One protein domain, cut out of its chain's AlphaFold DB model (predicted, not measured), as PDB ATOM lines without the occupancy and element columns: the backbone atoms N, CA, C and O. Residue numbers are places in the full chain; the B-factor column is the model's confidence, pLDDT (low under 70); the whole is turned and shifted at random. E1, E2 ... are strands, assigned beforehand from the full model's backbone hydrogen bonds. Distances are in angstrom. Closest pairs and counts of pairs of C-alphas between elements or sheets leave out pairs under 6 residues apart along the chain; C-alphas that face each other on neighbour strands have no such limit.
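This is residues 334 to 376 of the 874 residues of the protein "Peptidase_M23 domain-containing protein" of Parcubacteria group bacterium GW2011_GWA2_47_26 (UniProt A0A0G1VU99). With little regular structure, this is a small elongated sheet of three strands in which the long E2 is the spine, E1 pairing with its first part and E3 with its last; unnamed ends run out from it. The 43 printed residues hold no named helix and strands E1, E2, E3, all strand by class, 14 residues in all. The antiparallel order E1 - E2 - E3 is a meander, each strand the antiparallel neighbour of the one before. It is only just compact, close to loose, with a radius of gyration of the C-alphas of 11.0 A and spans of 31 by 18 by 14 A.

E2, residues 354 to 360, is the inner strand. It forms a hairpin with E1, residues 344 to 347, at 115 degrees; N 345 and O 356 are 2.9 A apart, within hydrogen-bond range. It forms another with E3, residues 367 to 369, at 159 degrees, with N 359 and O 368 at 2.8 A. The closest C-alphas of E1 and E3, Cys 345 and Cys 369, are 6.0 A apart.

E2 measures 18.2 A, E1 10.1 A and E3 7.0 A. C-alpha 344 is at (26.204, 17.227, 27.884) and C-alpha 369 at (26.115, 16.490, 19.619).

The farthest C-alphas, Arg 334 and Ser 376, are 32.8 A apart. The printed part has no cut, and both links are short. The model's pLDDT is under 70 at residues 334 to 342, 349 and 364 to 366.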
ATOM      1  N   ARG A 334      30.728   2.827  24.700       53.56
ATOM      2  CA  ARG A 334      32.113   3.305  24.603       53.56
ATOM      3  C   ARG A 334      32.642   3.070  23.196       53.56
ATOM      4  O   ARG A 334      33.509   2.223  22.967       53.56
ATOM      5  N   ALA A 335      32.188   3.877  22.242       46.28
ATOM      6  CA  ALA A 335      32.994   4.095  21.048       46.28
ATOM      7  C   ALA A 335      34.333   4.708  21.491       46.28
ATOM      8  O   ALA A 335      34.365   5.696  22.224       46.28
ATOM      9  N   ILE A 336      35.446   4.083  21.103       40.16
ATOM     10  CA  ILE A 336      36.814   4.462  21.484       40.16
ATOM     11  C   ILE A 336      37.007   5.984  21.307       40.16
ATOM     12  O   ILE A 336      37.163   6.463  20.189       40.16
ATOM     13  N   GLY A 337      36.997   6.738  22.415       48.69
ATOM     14  CA  GLY A 337      37.251   8.186  22.447       48.69
ATOM     15  C   GLY A 337      36.043   9.133  22.331       48.69
ATOM     16  O   GLY A 337      36.272  10.340  22.336       48.69
ATOM     17  N   ALA A 338      34.795   8.652  22.261       49.84
ATOM     18  CA  ALA A 338      33.592   9.499  22.218       49.84
ATOM     19  C   ALA A 338      32.855   9.529  23.573       49.84
ATOM     20  O   ALA A 338      32.815   8.528  24.286       49.84
ATOM     21  N   ALA A 339      32.299  10.686  23.947       56.59
ATOM     22  CA  ALA A 339      31.519  10.857  25.175       56.59
ATOM     23  C   ALA A 339      30.221  10.022  25.140       56.59
ATOM     24  O   ALA A 339      29.594   9.916  24.082       56.59
ATOM     25  N   SER A 340      29.824   9.454  26.289       60.34
ATOM     26  CA  SER A 340      28.634   8.593  26.405       60.34
ATOM     27  C   SER A 340      27.357   9.313  25.957       60.34
ATOM     28  O   SER A 340      27.221  10.523  26.168       60.34
ATOM     29  N   LEU A 341      26.436   8.565  25.344       63.94
ATOM     30  CA  LEU A 341      25.110   9.042  24.940       63.94
ATOM     31  C   LEU A 341      24.402   9.721  26.129       63.94
ATOM     32  O   LEU A 341      24.500   9.258  27.262       63.94
ATOM     33  N   GLY A 342      23.733  10.852  25.894       62.94
ATOM     34  CA  GLY A 342      23.036  11.609  26.944       62.94
ATOM     35  C   GLY A 342      23.916  12.538  27.792       62.94
ATOM     36  O   GLY A 342      23.377  13.409  28.478       62.94
ATOM     37  N   ASN A 343      25.249  12.444  27.708       75.62
ATOM     38  CA  ASN A 343      26.121  13.446  28.320       75.62
ATOM     39  C   ASN A 343      25.959  14.808  27.642       75.62
ATOM     40  O   ASN A 343      25.719  14.900  26.433       75.62
ATOM     41  N   THR A 344      26.150  15.871  28.422       77.81
ATOM     42  CA  THR A 344      26.204  17.227  27.884       77.81
ATOM     43  C   THR A 344      27.420  17.387  26.979       77.81
ATOM     44  O   THR A 344      28.533  16.969  27.301       77.81
ATOM     45  N   CYS A 345      27.200  18.015  25.834       82.00
ATOM     46  CA  CYS A 345      28.233  18.397  24.883       82.00
ATOM     47  C   CYS A 345      28.106  19.885  24.581       82.00
ATOM     48  O   CYS A 345      27.018  20.449  24.637       82.00
ATOM     49  N   THR A 346      29.221  20.531  24.268       84.31
ATOM     50  CA  THR A 346      29.252  21.944  23.881       84.31
ATOM     51  C   THR A 346      29.778  22.065  22.463       84.31
ATOM     52  O   THR A 346      30.830  21.501  22.154       84.31
ATOM     53  N   VAL A 347      29.056  22.795  21.618       80.44
ATOM     54  CA  VAL A 347      29.399  23.048  20.214       80.44
ATOM     55  C   VAL A 347      29.452  24.555  19.995       80.44
ATOM     56  O   VAL A 347      28.604  25.272  20.512       80.44
ATOM     57  N   GLY A 348      30.437  25.032  19.235       73.19
ATOM     58  CA  GLY A 348      30.691  26.460  19.022       73.19
ATOM     59  C   GLY A 348      31.838  27.007  19.877       73.19
ATOM     60  O   GLY A 348      32.387  26.308  20.730       73.19
ATOM     61  N   ILE A 349      32.226  28.250  19.598       69.75
ATOM     62  CA  ILE A 349      33.310  29.008  20.243       69.75
ATOM     63  C   ILE A 349      32.710  30.356  20.691       69.75
ATOM     64  O   ILE A 349      31.692  30.776  20.146       69.75
ATOM     65  N   GLY A 350      33.253  30.984  21.738       73.69
ATOM     66  CA  GLY A 350      32.777  32.298  22.192       73.69
ATOM     67  C   GLY A 350      31.336  32.296  22.714       73.69
ATOM     68  O   GLY A 350      30.956  31.428  23.506       73.69
ATOM     69  N   ILE A 351      30.522  33.265  22.279       72.00
ATOM     70  CA  ILE A 351      29.090  33.332  22.648       72.00
ATOM     71  C   ILE A 351      28.262  32.253  21.952       72.00
ATOM     72  O   ILE A 351      27.137  31.960  22.358       72.00
ATOM     73  N   CYS A 352      28.821  31.663  20.898       76.06
ATOM     74  CA  CYS A 352      28.172  30.663  20.068       76.06
ATOM     75  C   CYS A 352      28.281  29.264  20.664       76.06
ATOM     76  O   CYS A 352      27.790  28.302  20.071       76.06
ATOM     77  N   VAL A 353      28.923  29.147  21.832       81.69
ATOM     78  CA  VAL A 353      28.921  27.935  22.642       81.69
ATOM     79  C   VAL A 353      27.481  27.615  23.019       81.69
ATOM     80  O   VAL A 353      26.886  28.207  23.918       81.69
ATOM     81  N   ASN A 354      26.928  26.631  22.330       80.31
ATOM     82  CA  ASN A 354      25.633  26.065  22.619       80.31
ATOM     83  C   ASN A 354      25.824  24.713  23.305       80.31
ATOM     84  O   ASN A 354      26.713  23.934  22.949       80.31
ATOM     85  N   THR A 355      25.004  24.437  24.314       80.88
ATOM     86  CA  THR A 355      25.055  23.161  25.032       80.88
ATOM     87  C   THR A 355      23.982  22.242  24.477       80.88
ATOM     88  O   THR A 355      22.794  22.554  24.541       80.88
ATOM     89  N   GLY A 356      24.407  21.105  23.945       81.81
ATOM     90  CA  GLY A 356      23.549  20.009  23.530       81.81
ATOM     91  C   GLY A 356      23.736  18.781  24.402       81.81
ATOM     92  O   GLY A 356      24.411  18.794  25.435       81.81
ATOM     93  N   ILE A 357      23.151  17.693  23.934       78.75
ATOM     94  CA  ILE A 357      23.343  16.346  24.456       78.75
ATOM     95  C   ILE A 357      23.871  15.452  23.335       78.75
ATOM     96  O   ILE A 357      23.526  15.621  22.161       78.75
ATOM     97  N   MET A 358      24.740  14.511  23.689       75.69
ATOM     98  CA  MET A 358      25.231  13.510  22.748       75.69
ATOM     99  C   MET A 358      24.066  12.600  22.333       75.69
ATOM    100  O   MET A 358      23.433  11.987  23.193       75.69
ATOM    101  N   VAL A 359      23.787  12.517  21.030       77.12
ATOM    102  CA  VAL A 359      22.756  11.672  20.397       77.12
ATOM    103  C   VAL A 359      23.384  10.700  19.398       77.12
ATOM    104  O   VAL A 359      24.499  10.927  18.932       77.12
ATOM    105  N   CYS A 360      22.689   9.622  19.034       75.81
ATOM    106  CA  CYS A 360      23.179   8.676  18.028       75.81
ATOM    107  C   CYS A 360      23.278   9.317  16.633       75.81
ATOM    108  O   CYS A 360      22.430  10.117  16.228       75.81
ATOM    109  N   THR A 361      24.289   8.924  15.858       74.19
ATOM    110  CA  THR A 361      24.349   9.209  14.422       74.19
ATOM    111  C   THR A 361      23.249   8.452  13.676       74.19
ATOM    112  O   THR A 361      22.818   7.382  14.096       74.19
ATOM    113  N   ALA A 362      22.811   8.973  12.525       70.56
ATOM    114  CA  ALA A 362      21.728   8.378  11.730       70.56
ATOM    115  C   ALA A 362      22.010   6.940  11.238       70.56
ATOM    116  O   ALA A 362      21.086   6.232  10.849       70.56
ATOM    117  N   ASP A 363      23.273   6.507  11.236       72.12
ATOM    118  CA  ASP A 363      23.695   5.140  10.911       72.12
ATOM    119  C   ASP A 363      23.871   4.233  12.144       72.12
ATOM    120  O   ASP A 363      24.243   3.071  11.981       72.12
ATOM    121  N   HIS A 364      23.594   4.753  13.347       66.31
ATOM    122  CA  HIS A 364      23.597   4.055  14.640       66.31
ATOM    123  C   HIS A 364      24.983   3.529  15.064       66.31
ATOM    124  O   HIS A 364      25.097   2.553  15.808       66.31
ATOM    125  N   ARG A 365      26.068   4.152  14.577       67.31
ATOM    126  CA  ARG A 365      27.454   3.685  14.793       67.31
ATOM    127  C   ARG A 365      28.322   4.595  15.657       67.31
ATOM    128  O   ARG A 365      29.421   4.181  16.025       67.31
ATOM    129  N   ALA A 366      27.884   5.813  15.954       67.75
ATOM    130  CA  ALA A 366      28.629   6.778  16.757       67.75
ATOM    131  C   ALA A 366      27.679   7.744  17.482       67.75
ATOM    132  O   ALA A 366      26.476   7.753  17.225       67.75
ATOM    133  N   THR A 367      28.228   8.583  18.363       71.75
ATOM    134  CA  THR A 367      27.501   9.687  18.999       71.75
ATOM    135  C   THR A 367      27.941  11.036  18.418       71.75
ATOM    136  O   THR A 367      29.118  11.257  18.125       71.75
ATOM    137  N   VAL A 368      26.987  11.947  18.227       83.19
ATOM    138  CA  VAL A 368      27.167  13.323  17.742       83.19
ATOM    139  C   VAL A 368      26.399  14.278  18.653       83.19
ATOM    140  O   VAL A 368      25.379  13.900  19.218       83.19
ATOM    141  N   CYS A 369      26.868  15.510  18.838       84.12
ATOM    142  CA  CYS A 369      26.115  16.490  19.619       84.12
ATOM    143  C   CYS A 369      24.881  16.957  18.834       84.12
ATOM    144  O   CYS A 369      25.006  17.312  17.665       84.12
ATOM    145  N   ASN A 370      23.702  16.972  19.460       84.00
ATOM    146  CA  ASN A 370      22.467  17.433  18.807       84.00
ATOM    147  C   ASN A 370      22.286  18.958  18.790       84.00
ATOM    148  O   ASN A 370      21.254  19.434  18.322       84.00
ATOM    149  N   ALA A 371      23.231  19.708  19.359       81.62
ATOM    150  CA  ALA A 371      23.220  21.157  19.303       81.62
ATOM    151  C   ALA A 371      24.005  21.642  18.087       81.62
ATOM    152  O   ALA A 371      25.163  21.272  17.890       81.62
ATOM    153  N   ASP A 372      23.374  22.529  17.331       80.69
ATOM    154  CA  ASP A 372      24.063  23.380  16.373       80.69
ATOM    155  C   ASP A 372      24.767  24.534  17.118       80.69
ATOM    156  O   ASP A 372      24.291  24.943  18.192       80.69
ATOM    157  N   PRO A 373      25.878  25.079  16.574       75.00
ATOM    158  CA  PRO A 373      26.480  26.307  17.090       75.00
ATOM    159  C   PRO A 373      25.423  27.411  17.240       75.00
ATOM    160  O   PRO A 373      24.491  27.501  16.438       75.00
ATOM    161  N   GLY A 374      25.557  28.238  18.278       70.44
ATOM    162  CA  GLY A 374      24.685  29.391  18.496       70.44
ATOM    163  C   GLY A 374      24.645  30.323  17.280       70.44
ATOM    164  O   GLY A 374      25.540  30.314  16.439       70.44
ATOM    165  N   ILE A 375      23.581  31.120  17.174       70.56
ATOM    166  CA  ILE A 375      23.407  32.064  16.064       70.56
ATOM    167  C   ILE A 375      24.512  33.125  16.151       70.56
ATOM    168  O   ILE A 375      24.507  33.922  17.086       70.56
ATOM    169  N   SER A 376      25.412  33.137  15.166       75.56
ATOM    170  CA  SER A 376      26.440  34.168  14.992       75.56
ATOM    171  C   SER A 376      25.792  35.536  14.790       75.56
ATOM    172  O   SER A 376      24.872  35.683  13.972       75.56
TER     173      SER A 376